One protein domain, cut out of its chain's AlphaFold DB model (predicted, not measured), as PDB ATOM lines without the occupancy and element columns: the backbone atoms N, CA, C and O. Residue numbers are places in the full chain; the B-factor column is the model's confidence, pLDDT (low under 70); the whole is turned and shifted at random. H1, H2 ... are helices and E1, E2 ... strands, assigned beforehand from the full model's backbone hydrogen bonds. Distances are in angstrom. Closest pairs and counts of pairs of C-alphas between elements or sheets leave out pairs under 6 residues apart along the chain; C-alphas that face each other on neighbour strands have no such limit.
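This is residues 3 to 107 of the 109 residues of an uncharacterized protein of Apibacter muscae (UniProt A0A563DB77). Two helical hairpins, H1 with H2 and H3 with H4, pack crosswise on each other, and the antiparallel ribbon E1 E2 lies beside the start of H3 and the end of H4. The 105 printed residues run E1 H1 H2 E2 H3 H4, mostly helix. The whole is compact, radius of gyration of the C-alphas 13.1 A, spanning 39 by 32 by 27 A.

Start at E1, residues 3 to 8, antiparallel to E2, residues 62 to 67; N 4 and O 66 are within hydrogen-bond range, 3.0 A. H1, residues 10 to 24, forms a hairpin with H2, residues 32 to 54; their closest C-alphas, 20 and 45, are 6.6 A apart. H3, residues 68 to 84, forms another with H4, residues 92 to 107; see C-alphas 75 and 102, the closest, 4.8 A. H4 touches H1 with residues 93 to 98 alone, about perpendicular at 90 degrees, closest at C-alphas 94 and 15, 5.2 A. Every O i to N i+4 pair is within hydrogen-bond range in H3 and H4, 9 of 11 in H1, 18 of 19 in H2.

Find C-alpha 3 at (132.412, 156.680, 183.149), where E1 begins. H2, 34.1 A long, has a kink of 34 degrees near residue 43. H4 ends at C-alpha 107, (140.519, 148.536, 188.760).

The printed part has no cut; pLDDT is under 70 at residues 26 and 86 to 90.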
ATOM      1  N   LYS A   3     132.909 156.350 181.809       89.12
ATOM      2  CA  LYS A   3     132.412 156.680 183.149       89.12
ATOM      3  C   LYS A   3     132.652 155.484 184.058       89.12
ATOM      4  O   LYS A   3     132.247 154.383 183.696       89.12
ATOM      5  N   ILE A   4     133.226 155.737 185.225       93.25
ATOM      6  CA  ILE A   4     133.452 154.731 186.269       93.25
ATOM      7  C   ILE A   4     132.191 154.644 187.123       93.25
ATOM      8  O   ILE A   4     131.609 155.678 187.473       93.25
ATOM      9  N   LYS A   5     131.713 153.431 187.407       93.62
ATOM     10  CA  LYS A   5     130.416 153.220 188.072       93.62
ATOM     11  C   LYS A   5     130.593 152.474 189.384       93.62
ATOM     12  O   LYS A   5     130.755 151.262 189.401       93.62
ATOM     13  N   LEU A   6     130.405 153.172 190.499       93.31
ATOM     14  CA  LEU A   6     130.483 152.559 191.821       93.31
ATOM     15  C   LEU A   6     129.100 152.211 192.350       93.31
ATOM     16  O   LEU A   6     128.201 153.053 192.389       93.31
ATOM     17  N   LYS A   7     128.955 150.968 192.807       93.44
ATOM     18  CA  LYS A   7     127.810 150.508 193.592       93.44
ATOM     19  C   LYS A   7     128.091 150.742 195.075       93.44
ATOM     20  O   LYS A   7     129.053 150.183 195.599       93.44
ATOM     21  N   LEU A   8     127.259 151.551 195.724       93.88
ATOM     22  CA  LEU A   8     127.415 151.997 197.111       93.88
ATOM     23  C   LEU A   8     126.083 151.903 197.858       93.88
ATOM     24  O   LEU A   8     125.020 151.975 197.247       93.88
ATOM     25  N   ASN A   9     126.146 151.777 199.180       94.12
ATOM     26  CA  ASN A   9     125.026 152.088 200.069       94.12
ATOM     27  C   ASN A   9     125.268 153.442 200.765       94.12
ATOM     28  O   ASN A   9     126.327 154.061 200.604       94.12
ATOM     29  N   VAL A  10     124.285 153.903 201.542       93.38
ATOM     30  CA  VAL A  10     124.353 155.191 202.252       93.38
ATOM     31  C   VAL A  10     125.520 155.234 203.240       93.38
ATOM     32  O   VAL A  10     126.224 156.237 203.295       93.38
ATOM     33  N   SER A  11     125.783 154.145 203.967       92.81
ATOM     34  CA  SER A  11     126.891 154.081 204.929       92.81
ATOM     35  C   SER A  11     128.253 154.255 204.258       92.81
ATOM     36  O   SER A  11     129.076 155.036 204.733       92.81
ATOM     37  N   ASN A  12     128.478 153.608 203.107       94.50
ATOM     38  CA  ASN A  12     129.707 153.797 202.338       94.50
ATOM     39  C   ASN A  12     129.831 155.235 201.819       94.50
ATOM     40  O   ASN A  12     130.914 155.809 201.862       94.50
ATOM     41  N   LEU A  13     128.730 155.821 201.336       95.31
ATOM     42  CA  LEU A  13     128.722 157.203 200.860       95.31
ATOM     43  C   LEU A  13     129.044 158.197 201.987       95.31
ATOM     44  O   LEU A  13     129.841 159.106 201.781       95.31
ATOM     45  N   ASN A  14     128.485 157.996 203.179       94.00
ATOM     46  CA  ASN A  14     128.760 158.838 204.342       94.00
ATOM     47  C   ASN A  14     130.215 158.718 204.809       94.00
ATOM     48  O   ASN A  14     130.830 159.736 205.106       94.00
ATOM     49  N   ALA A  15     130.790 157.511 204.805       93.94
ATOM     50  CA  ALA A  15     132.206 157.316 205.114       93.94
ATOM     51  C   ALA A  15     133.116 158.060 204.118       93.94
ATOM     52  O   ALA A  15     134.069 158.718 204.525       93.94
ATOM     53  N   ILE A  16     132.796 158.025 202.818       94.44
ATOM     54  CA  ILE A  16     133.528 158.804 201.804       94.44
ATOM     55  C   ILE A  16     133.388 160.308 202.069       94.44
ATOM     56  O   ILE A  16     134.381 161.029 202.023       94.44
ATOM     57  N   LEU A  17     132.177 160.790 202.367       94.19
ATOM     58  CA  LEU A  17     131.937 162.206 202.663       94.19
ATOM     59  C   LEU A  17     132.677 162.679 203.916       94.19
ATOM     60  O   LEU A  17     133.176 163.800 203.925       94.19
ATOM     61  N   GLN A  18     132.776 161.833 204.941       92.00
ATOM     62  CA  GLN A  18     133.561 162.114 206.138       92.00
ATOM     63  C   GLN A  18     135.052 162.253 205.818       92.00
ATOM     64  O   GLN A  18     135.719 163.106 206.387       92.00
ATOM     65  N   ILE A  19     135.585 161.436 204.906       91.94
ATOM     66  CA  ILE A  19     136.980 161.574 204.475       91.94
ATOM     67  C   ILE A  19     137.154 162.880 203.706       91.94
ATOM     68  O   ILE A  19     138.037 163.663 204.035       91.94
ATOM     69  N   LEU A  20     136.303 163.142 202.710       91.75
ATOM     70  CA  LEU A  20     136.401 164.349 201.886       91.75
ATOM     71  C   LEU A  20     136.278 165.634 202.716       91.75
ATOM     72  O   LEU A  20     137.005 166.588 202.454       91.75
ATOM     73  N   SER A  21     135.446 165.654 203.762       89.19
ATOM     74  CA  SER A  21     135.313 166.835 204.621       89.19
ATOM     75  C   SER A  21     136.587 167.175 205.404       89.19
ATOM     76  O   SER A  21     136.757 168.331 205.786       89.19
ATOM     77  N   ILE A  22     137.501 166.222 205.629       86.94
ATOM     78  CA  ILE A  22     138.824 166.501 206.217       86.94
ATOM     79  C   ILE A  22     139.653 167.362 205.258       86.94
ATOM     80  O   ILE A  22     140.355 168.274 205.688       86.94
ATOM     81  N   TYR A  23     139.549 167.088 203.958       85.62
ATOM     82  CA  TYR A  23     140.315 167.788 202.932       85.62
ATOM     83  C   TYR A  23     139.737 169.169 202.607       85.62
ATOM     84  O   TYR A  23     140.504 170.104 202.398       85.62
ATOM     85  N   GLU A  24     138.413 169.320 202.667       79.62
ATOM     86  CA  GLU A  24     137.730 170.620 202.549       79.62
ATOM     87  C   GLU A  24     138.084 171.569 203.709       79.62
ATOM     88  O   GLU A  24     138.316 172.763 203.519       79.62
ATOM     89  N   ASN A  25     138.165 171.050 204.940       74.06
ATOM     90  CA  ASN A  25     138.301 171.866 206.153       74.06
ATOM     91  C   ASN A  25     139.759 172.172 206.532       74.06
ATOM     92  O   ASN A  25     140.167 172.023 207.684       74.06
ATOM     93  N   GLY A  26     140.545 172.656 205.569       66.12
ATOM     94  CA  GLY A  26     141.852 173.260 205.850       66.12
ATOM     95  C   GLY A  26     143.064 172.356 205.640       66.12
ATOM     96  O   GLY A  26     144.163 172.723 206.067       66.12
ATOM     97  N   PHE A  27     142.911 171.225 204.944       77.19
ATOM     98  CA  PHE A  27     144.066 170.467 204.471       77.19
ATOM     99  C   PHE A  27     144.863 171.300 203.459       77.19
ATOM    100  O   PHE A  27     144.365 171.701 202.406       77.19
ATOM    101  N   LYS A  28     146.136 171.559 203.767       75.75
ATOM    102  CA  LYS A  28     147.048 172.272 202.873       75.75
ATOM    103  C   LYS A  28     147.987 171.278 202.216       75.75
ATOM    104  O   LYS A  28     148.971 170.857 202.812       75.75
ATOM    105  N   ALA A  29     147.692 170.940 200.968       75.94
ATOM    106  CA  ALA A  29     148.589 170.132 200.159       75.94
ATOM    107  C   ALA A  29     149.947 170.826 199.983       75.94
ATOM    108  O   ALA A  29     150.014 171.993 199.583       75.94
ATOM    109  N   GLU A  30     151.029 170.095 200.228       77.81
ATOM    110  CA  GLU A  30     152.390 170.618 200.076       77.81
ATOM    111  C   GLU A  30     152.839 170.626 198.608       77.81
ATOM    112  O   GLU A  30     153.526 171.549 198.171       77.81
ATOM    113  N   ASN A  31     152.387 169.651 197.809       86.12
ATOM    114  CA  ASN A  31     152.777 169.516 196.407       86.12
ATOM    115  C   ASN A  31     151.704 170.033 195.424       86.12
ATOM    116  O   ASN A  31     150.504 170.045 195.705       86.12
ATOM    117  N   PHE A  32     152.146 170.474 194.242       84.56
ATOM    118  CA  PHE A  32     151.273 171.051 193.210       84.56
ATOM    119  C   PHE A  32     150.262 170.043 192.640       84.56
ATOM    120  O   PHE A  32     149.112 170.394 192.387       84.56
ATOM    121  N   VAL A  33     150.672 168.785 192.474       85.69
ATOM    122  CA  VAL A  33     149.825 167.727 191.898       85.69
ATOM    123  C   VAL A  33     148.594 167.474 192.771       85.69
ATOM    124  O   VAL A  33     147.474 167.408 192.273       85.69
ATOM    125  N   PHE A  34     148.781 167.397 194.084       87.06
ATOM    126  CA  PHE A  34     147.704 167.147 195.027       87.06
ATOM    127  C   PHE A  34     146.820 168.382 195.217       87.06
ATOM    128  O   PHE A  34     145.616 168.234 195.376       87.06
ATOM    129  N   LYS A  35     147.355 169.606 195.072       87.44
ATOM    130  CA  LYS A  35     146.518 170.819 194.966       87.44
ATOM    131  C   LYS A  35     145.556 170.749 193.778       87.44
ATOM    132  O   LYS A  35     144.390 171.098 193.925       87.44
ATOM    133  N   ALA A  36     146.020 170.272 192.621       88.62
ATOM    134  CA  ALA A  36     145.149 170.083 191.461       88.62
ATOM    135  C   ALA A  36     144.075 169.012 191.724       88.62
ATOM    136  O   ALA A  36     142.911 169.217 191.389       88.62
ATOM    137  N   ILE A  37     144.437 167.907 192.383       91.62
ATOM    138  CA  ILE A  37     143.479 166.873 192.813       91.62
ATOM    139  C   ILE A  37     142.408 167.459 193.745       91.62
ATOM    140  O   ILE A  37     141.225 167.204 193.530       91.62
ATOM    141  N   LEU A  38     142.802 168.282 194.720       88.25
ATOM    142  CA  LEU A  38     141.864 168.944 195.630       88.25
ATOM    143  C   LEU A  38     140.928 169.906 194.894       88.25
ATOM    144  O   LEU A  38     139.735 169.905 195.146       88.25
ATOM    145  N   SER A  39     141.415 170.645 193.894       86.88
ATOM    146  CA  SER A  39     140.526 171.515 193.106       86.88
ATOM    147  C   SER A  39     139.421 170.752 192.357       86.88
ATOM    148  O   SER A  39     138.365 171.305 192.072       86.88
ATOM    149  N   ILE A  40     139.647 169.468 192.048       86.81
ATOM    150  CA  ILE A  40     138.635 168.581 191.457       86.81
ATOM    151  C   ILE A  40     137.692 168.031 192.544       86.81
ATOM    152  O   ILE A  40     136.556 167.652 192.241       86.81
ATOM    153  N   SER A  41     138.141 167.963 193.803       84.38
ATOM    154  CA  SER A  41     137.360 167.376 194.889       84.38
ATOM    155  C   SER A  41     136.217 168.248 195.385       84.38
ATOM    156  O   SER A  41     135.216 167.673 195.796       84.38
ATOM    157  N   ASP A  42     136.292 169.572 195.265       82.19
ATOM    158  CA  ASP A  42     135.218 170.475 195.714       82.19
ATOM    159  C   ASP A  42     133.890 170.186 194.977       82.19
ATOM    160  O   ASP A  42     132.817 169.991 195.572       82.19
ATOM    161  N   ASP A  43     133.967 170.060 193.647       86.25
ATOM    162  CA  ASP A  43     132.829 169.696 192.793       86.25
ATOM    163  C   ASP A  43     132.333 168.274 193.097       86.25
ATOM    164  O   ASP A  43     131.125 167.995 193.135       86.25
ATOM    165  N   LEU A  44     133.274 167.359 193.337       91.38
ATOM    166  CA  LEU A  44     132.988 165.976 193.692       91.38
ATOM    167  C   LEU A  44     132.260 165.880 195.040       91.38
ATOM    168  O   LEU A  44     131.270 165.150 195.141       91.38
ATOM    169  N   TYR A  45     132.709 166.618 196.054       91.44
ATOM    170  CA  TYR A  45     132.119 166.653 197.384       91.44
ATOM    171  C   TYR A  45     130.678 167.145 197.311       91.44
ATOM    172  O   TYR A  45     129.761 166.451 197.754       91.44
ATOM    173  N   SER A  46     130.447 168.268 196.627       90.62
ATOM    174  CA  SER A  46     129.106 168.814 196.401       90.62
ATOM    175  C   SER A  46     128.173 167.815 195.706       90.62
ATOM    176  O   SER A  46     127.014 167.642 196.100       90.62
ATOM    177  N   LYS A  47     128.668 167.112 194.681       92.81
ATOM    178  CA  LYS A  47     127.919 166.065 193.972       92.81
ATOM    179  C   LYS A  47     127.553 164.898 194.892       92.81
ATOM    180  O   LYS A  47     126.408 164.436 194.867       92.81
ATOM    181  N   LEU A  48     128.503 164.411 195.687       94.25
ATOM    182  CA  LEU A  48     128.296 163.296 196.611       94.25
ATOM    183  C   LEU A  48     127.377 163.677 197.775       94.25
ATOM    184  O   LEU A  48     126.520 162.879 198.151       94.25
ATOM    185  N   LEU A  49     127.476 164.905 198.280       93.81
ATOM    186  CA  LEU A  49     126.624 165.417 199.349       93.81
ATOM    187  C   LEU A  49     125.162 165.494 198.900       93.81
ATOM    188  O   LEU A  49     124.271 165.001 199.590       93.81
ATOM    189  N   ARG A  50     124.906 166.024 197.694       94.06
ATOM    190  CA  ARG A  50     123.559 166.007 197.094       94.06
ATOM    191  C   ARG A  50     123.025 164.583 196.982       94.06
ATOM    192  O   ARG A  50     121.874 164.335 197.333       94.06
ATOM    193  N   LYS A  51     123.867 163.641 196.545       93.62
ATOM    194  CA  LYS A  51     123.483 162.230 196.449       93.62
ATOM    195  C   LYS A  51     123.144 161.640 197.819       93.62
ATOM    196  O   LYS A  51     122.140 160.945 197.921       93.62
ATOM    197  N   ALA A  52     123.909 161.952 198.864       92.56
ATOM    198  CA  ALA A  52     123.632 161.485 200.222       92.56
ATOM    199  C   ALA A  52     122.304 162.027 200.760       92.56
ATOM    200  O   ALA A  52     121.553 161.291 201.393       92.56
ATOM    201  N   ILE A  53     121.970 163.283 200.451       92.38
ATOM    202  CA  ILE A  53     120.675 163.877 200.804       92.38
ATOM    203  C   ILE A  53     119.533 163.152 200.078       92.38
ATOM    204  O   ILE A  53     118.548 162.782 200.715       92.38
ATOM    205  N   THR A  54     119.665 162.915 198.769       93.12
ATOM    206  CA  THR A  54     118.650 162.202 197.975       93.12
ATOM    207  C   THR A  54     118.440 160.767 198.456       93.12
ATOM    208  O   THR A  54     117.305 160.311 198.555       93.12
ATOM    209  N   GLU A  55     119.519 160.060 198.784       92.00
ATOM    210  CA  GLU A  55     119.487 158.647 199.169       92.00
ATOM    211  C   GLU A  55     119.343 158.440 200.687       92.00
ATOM    212  O   GLU A  55     119.398 157.309 201.146       92.00
ATOM    213  N   ARG A  56     119.134 159.494 201.493       86.50
ATOM    214  CA  ARG A  56     119.198 159.437 202.971       86.50
ATOM    215  C   ARG A  56     118.303 158.370 203.619       86.50
ATOM    216  O   ARG A  56     118.610 157.914 204.714       86.50
ATOM    217  N   LYS A  57     117.188 158.010 202.979       89.12
ATOM    218  CA  LYS A  57     116.232 156.987 203.448       89.12
ATOM    219  C   LYS A  57     116.279 155.698 202.617       89.12
ATOM    220  O   LYS A  57     115.335 154.914 202.652       89.12
ATOM    221  N   ASN A  58     117.312 155.524 201.798       88.56
ATOM    222  CA  ASN A  58     117.463 154.364 200.939       88.56
ATOM    223  C   ASN A  58     118.382 153.329 201.595       88.56
ATOM    224  O   ASN A  58     119.597 153.504 201.647       88.56
ATOM    225  N   ASP A  59     117.803 152.210 202.014       86.81
ATOM    226  CA  ASP A  59     118.561 151.097 202.597       86.81
ATOM    227  C   ASP A  59     119.184 150.176 201.529       86.81
ATOM    228  O   ASP A  59     119.863 149.198 201.846       86.81
ATOM    229  N   LYS A  60     118.956 150.458 200.238       91.94
ATOM    230  CA  LYS A  60     119.440 149.644 199.117       91.94
ATOM    231  C   LYS A  60     120.741 150.182 198.531       91.94
ATOM    232  O   LYS A  60     121.088 151.356 198.639       91.94
ATOM    233  N   ILE A  61     121.440 149.296 197.825       94.00
ATOM    234  CA  ILE A  61     122.597 149.652 197.004       94.00
ATOM    235  C   ILE A  61     122.129 150.470 195.794       94.00
ATOM    236  O   ILE A  61     121.202 150.077 195.084       94.00
ATOM    237  N   PHE A  62     122.820 151.568 195.516       93.69
ATOM    238  CA  PHE A  62     122.624 152.424 194.350       93.69
ATOM    239  C   PHE A  62     123.938 152.617 193.587       93.69
ATOM    240  O   PHE A  62     125.023 152.314 194.078       93.69
ATOM    241  N   THR A  63     123.846 153.106 192.348       93.94
ATOM    242  CA  THR A  63     125.022 153.366 191.502       93.94
ATOM    243  C   THR A  63     125.303 154.862 191.409       93.94
ATOM    244  O   THR A  63     124.399 155.646 191.114       93.94
ATOM    245  N   ILE A  64     126.563 155.257 191.599       93.81
ATOM    246  CA  ILE A  64     127.071 156.594 191.275       93.81
ATOM    247  C   ILE A  64     128.014 156.472 190.079       93.81
ATOM    248  O   ILE A  64     128.876 155.600 190.043       93.81
ATOM    249  N   SER A  65     127.837 157.343 189.086       93.69
ATOM    250  CA  SER A  65     128.738 157.432 187.933       93.69
ATOM    251  C   SER A  65     129.681 158.620 188.076       93.69
ATOM    252  O   SER A  65     129.229 159.739 188.333       93.69
ATOM    253  N   PHE A  66     130.964 158.392 187.835       93.69
ATOM    254  CA  PHE A  66     132.021 159.395 187.872       93.69
ATOM    255  C   PHE A  66     132.598 159.609 186.479       93.69
ATOM    256  O   PHE A  66     132.708 158.673 185.683       93.69
ATOM    257  N   LYS A  67     132.963 160.855 186.170       94.06
ATOM    258  CA  LYS A  67     133.898 161.120 185.072       94.06
ATOM    259  C   LYS A  67     135.278 160.587 185.470       94.06
ATOM    260  O   LYS A  67     135.575 160.488 186.654       94.06
ATOM    261  N   TYR A  68     136.128 160.298 184.487       92.75
ATOM    262  CA  TYR A  68     137.471 159.764 184.739       92.75
ATOM    263  C   TYR A  68     138.273 160.596 185.760       92.75
ATOM    264  O   TYR A  68     138.763 160.052 186.740       92.75
ATOM    265  N   HIS A  69     138.334 161.923 185.596       92.12
ATOM    266  CA  HIS A  69     139.065 162.801 186.523       92.12
ATOM    267  C   HIS A  69     138.447 162.858 187.928       92.12
ATOM    268  O   HIS A  69     139.181 162.947 188.903       92.12
ATOM    269  N   GLU A  70     137.117 162.771 188.046       94.00
ATOM    270  CA  GLU A  70     136.431 162.714 189.346       94.00
ATOM    271  C   GLU A  70     136.792 161.419 190.088       94.00
ATOM    272  O   GLU A  70     137.063 161.436 191.284       94.00
ATOM    273  N   ALA A  71     136.803 160.294 189.368       94.88
ATOM    274  CA  ALA A  71     137.182 158.999 189.918       94.88
ATOM    275  C   ALA A  71     138.663 158.971 190.316       94.88
ATOM    276  O   ALA A  71     138.983 158.548 191.422       94.88
ATOM    277  N   TYR A  72     139.546 159.484 189.456       94.44
ATOM    278  CA  TYR A  72     140.971 159.613 189.751       94.44
ATOM    279  C   TYR A  72     141.224 160.472 190.998       94.44
ATOM    280  O   TYR A  72     141.969 160.062 191.884       94.44
ATOM    281  N   ALA A  73     140.563 161.628 191.110       94.31
ATOM    282  CA  ALA A  73     140.698 162.493 192.279       94.31
ATOM    283  C   ALA A  73     140.207 161.805 193.561       94.31
ATOM    284  O   ALA A  73     140.896 161.838 194.580       94.31
ATOM    285  N   LEU A  74     139.052 161.129 193.501       95.75
ATOM    286  CA  LEU A  74     138.528 160.365 194.632       95.75
ATOM    287  C   LEU A  74     139.509 159.276 195.072       95.75
ATOM    288  O   LEU A  74     139.801 159.155 196.257       95.75
ATOM    289  N   GLU A  75     140.030 158.493 194.129       96.44
ATOM    290  CA  GLU A  75     140.981 157.420 194.414       96.44
ATOM    291  C   GLU A  75     142.248 157.950 195.088       96.44
ATOM    292  O   GLU A  75     142.629 157.447 196.149       96.44
ATOM    293  N   ALA A  76     142.822 159.029 194.550       94.50
ATOM    294  CA  ALA A  76     144.031 159.632 195.087       94.50
ATOM    295  C   ALA A  76     143.828 160.170 196.512       94.50
ATOM    296  O   ALA A  76     144.685 159.971 197.375       94.50
ATOM    297  N   ILE A  77     142.682 160.801 196.791       93.50
ATOM    298  CA  ILE A  77     142.350 161.297 198.134       93.50
ATOM    299  C   ILE A  77     142.148 160.142 199.115       93.50
ATOM    300  O   ILE A  77     142.653 160.193 200.237       93.50
ATOM    301  N   LEU A  78     141.455 159.077 198.702       94.69
ATOM    302  CA  LEU A  78     141.266 157.899 199.546       94.69
ATOM    303  C   LEU A  78     142.605 157.222 199.862       94.69
ATOM    304  O   LEU A  78     142.837 156.863 201.014       94.69
ATOM    305  N   ARG A  79     143.512 157.098 198.884       94.44
ATOM    306  CA  ARG A  79     144.868 156.570 199.118       94.44
ATOM    307  C   ARG A  79     145.683 157.458 200.040       94.44
ATOM    308  O   ARG A  79     146.318 156.947 200.957       94.44
ATOM    309  N   HIS A  80     145.629 158.771 199.839       91.62
ATOM    310  CA  HIS A  80     146.294 159.712 200.730       91.62
ATOM    311  C   HIS A  80     145.761 159.586 202.162       91.62
ATOM    312  O   HIS A  80     146.546 159.537 203.105       91.62
ATOM    313  N   PHE A  81     144.442 159.468 202.335       90.44
ATOM    314  CA  PHE A  81     143.837 159.246 203.646       90.44
ATOM    315  C   PHE A  81     144.340 157.947 204.274       90.44
ATOM    316  O   PHE A  81     144.796 157.963 205.406       90.44
ATOM    317  N   ILE A  82     144.329 156.842 203.530       91.44
ATOM    318  CA  ILE A  82     144.810 155.536 203.998       91.44
ATOM    319  C   ILE A  82     146.260 155.598 204.493       91.44
ATOM    320  O   ILE A  82     146.560 155.050 205.552       91.44
ATOM    321  N   SER A  83     147.146 156.246 203.732       88.94
ATOM    322  CA  SER A  83     148.577 156.323 204.046       88.94
ATOM    323  C   SER A  83     148.898 157.228 205.235       88.94
ATOM    324  O   SER A  83     149.931 157.028 205.865       88.94
ATOM    325  N   ASN A  84     148.040 158.205 205.534       83.12
ATOM    326  CA  ASN A  84     148.270 159.204 206.584       83.12
ATOM    327  C   ASN A  84     147.306 159.075 207.776       83.12
ATOM    328  O   ASN A  84     147.410 159.839 208.732       83.12
ATOM    329  N   ALA A  85     146.344 158.152 207.726       71.81
ATOM    330  CA  ALA A  85     145.398 157.920 208.809       71.81
ATOM    331  C   ALA A  85     146.118 157.270 209.993       71.81
ATOM    332  O   ALA A  85     146.394 156.066 209.976       71.81
ATOM    333  N   ASP A  86     146.380 158.080 211.018       64.75
ATOM    334  CA  ASP A  86     146.921 157.623 212.292       64.75
ATOM    335  C   ASP A  86     145.981 156.566 212.904       64.75
ATOM    336  O   ASP A  86     144.757 156.752 212.982       64.75
ATOM    337  N   GLU A  87     146.534 155.411 213.278       56.31
ATOM    338  CA  GLU A  87     145.749 154.218 213.637       56.31
ATOM    339  C   GLU A  87     144.878 154.435 214.880       56.31
ATOM    340  O   GLU A  87     143.838 153.796 215.016       56.31
ATOM    341  N   ALA A  88     145.246 155.388 215.741       50.16
ATOM    342  CA  ALA A  88     144.522 155.709 216.969       50.16
ATOM    343  C   ALA A  88     143.265 156.585 216.764       50.16
ATOM    344  O   ALA A  88     142.415 156.629 217.653       50.16
ATOM    345  N   TYR A  89     143.128 157.275 215.623       54.28
ATOM    346  CA  TYR A  89     142.082 158.294 215.411       54.28
ATOM    347  C   TYR A  89     141.147 158.020 214.228       54.28
ATOM    348  O   TYR A  89     140.163 158.740 214.041       54.28
ATOM    349  N   SER A  90     141.420 156.988 213.427       67.00
ATOM    350  CA  SER A  90     140.573 156.641 212.283       67.00
ATOM    351  C   SER A  90     139.565 155.550 212.641       67.00
ATOM    352  O   SER A  90     139.931 154.470 213.096       67.00
ATOM    353  N   ASP A  91     138.277 155.825 212.412       83.19
ATOM    354  CA  ASP A  91     137.222 154.814 212.494       83.19
ATOM    355  C   ASP A  91     137.588 153.627 211.565       83.19
ATOM    356  O   ASP A  91     137.735 153.829 210.348       83.19
ATOM    357  N   PRO A  92     137.732 152.394 212.097       86.69
ATOM    358  CA  PRO A  92     138.119 151.225 211.308       86.69
ATOM    359  C   PRO A  92     137.192 150.961 210.118       86.69
ATOM    360  O   PRO A  92     137.646 150.520 209.057       86.69
ATOM    361  N   TYR A  93     135.897 151.259 210.258       89.94
ATOM    362  CA  TYR A  93     134.932 151.120 209.174       89.94
ATOM    363  C   TYR A  93     135.211 152.112 208.043       89.94
ATOM    364  O   TYR A  93     135.166 151.742 206.864       89.94
ATOM    365  N   VAL A  94     135.532 153.361 208.386       91.62
ATOM    366  CA  VAL A  94     135.852 154.418 207.418       91.62
ATOM    367  C   VAL A  94     137.144 154.082 206.678       91.62
ATOM    368  O   VAL A  94     137.162 154.116 205.446       91.62
ATOM    369  N   LYS A  95     138.193 153.658 207.398       90.56
ATOM    370  CA  LYS A  95     139.471 153.239 206.797       90.56
ATOM    371  C   LYS A  95     139.291 152.047 205.855       90.56
ATOM    372  O   LYS A  95     139.748 152.091 204.712       90.56
ATOM    373  N   ASN A  96     138.559 151.012 206.272       92.44
ATOM    374  CA  ASN A  96     138.283 149.860 205.411       92.44
ATOM    375  C   ASN A  96     137.432 150.237 204.185       92.44
ATOM    376  O   ASN A  96     137.709 149.796 203.069       92.44
ATOM    377  N   THR A  97     136.426 151.097 204.364       94.44
ATOM    378  CA  THR A  97     135.622 151.603 203.244       94.44
ATOM    379  C   THR A  97     136.500 152.357 202.246       94.44
ATOM    380  O   THR A  97     136.391 152.107 201.046       94.44
ATOM    381  N   ALA A  98     137.415 153.210 202.717       94.75
ATOM    382  CA  ALA A  98     138.369 153.909 201.860       94.75
ATOM    383  C   ALA A  98     139.196 152.927 201.018       94.75
ATOM    384  O   ALA A  98     139.262 153.083 199.799       94.75
ATOM    385  N   HIS A  99     139.753 151.881 201.640       94.75
ATOM    386  CA  HIS A  99     140.527 150.847 200.943       94.75
ATOM    387  C   HIS A  99     139.717 150.151 199.847       94.75
ATOM    388  O   HIS A  99     140.161 150.056 198.702       94.75
ATOM    389  N   VAL A 100     138.519 149.667 200.186       95.44
ATOM    390  CA  VAL A 100     137.669 148.922 199.249       95.44
ATOM    391  C   VAL A 100     137.271 149.794 198.062       95.44
ATOM    392  O   VAL A 100     137.297 149.331 196.921       95.44
ATOM    393  N   ILE A 101     136.895 151.048 198.312       95.62
ATOM    394  CA  ILE A 101     136.452 151.956 197.256       95.62
ATOM    395  C   ILE A 101     137.619 152.420 196.387       95.62
ATOM    396  O   ILE A 101     137.488 152.378 195.165       95.62
ATOM    397  N   ALA A 102     138.767 152.768 196.975       96.31
ATOM    398  CA  ALA A 102     139.965 153.121 196.216       96.31
ATOM    399  C   ALA A 102     140.388 151.980 195.279       96.31
ATOM    400  O   ALA A 102     140.620 152.208 194.095       96.31
ATOM    401  N   ASN A 103     140.397 150.737 195.771       96.50
ATOM    402  CA  ASN A 103     140.749 149.574 194.957       96.50
ATOM    403  C   ASN A 103     139.761 149.333 193.809       96.50
ATOM    404  O   ASN A 103     140.188 149.043 192.696       96.50
ATOM    405  N   LYS A 104     138.451 149.482 194.052       95.25
ATOM    406  CA  LYS A 104     137.434 149.356 192.993       95.25
ATOM    407  C   LYS A 104     137.604 150.413 191.910       95.25
ATOM    408  O   LYS A 104     137.519 150.087 190.735       95.25
ATOM    409  N   ILE A 105     137.853 151.663 192.302       95.75
ATOM    410  CA  ILE A 105     138.099 152.735 191.335       95.75
ATOM    411  C   ILE A 105     139.364 152.434 190.534       95.75
ATOM    412  O   ILE A 105     139.327 152.508 189.314       95.75
ATOM    413  N   HIS A 106     140.447 152.037 191.202       95.38
ATOM    414  CA  HIS A 106     141.721 151.723 190.561       95.38
ATOM    415  C   HIS A 106     141.620 150.605 189.515       95.38
ATOM    416  O   HIS A 106     142.302 150.658 188.504       95.38
ATOM    417  N   GLN A 107     140.763 149.607 189.734       93.56
ATOM    418  CA  GLN A 107     140.519 148.536 188.760       93.56
ATOM    419  C   GLN A 107     139.767 149.007 187.504       93.56
ATOM    420  O   GLN A 107     139.809 148.321 186.486       93.56
TER     421      GLN A 107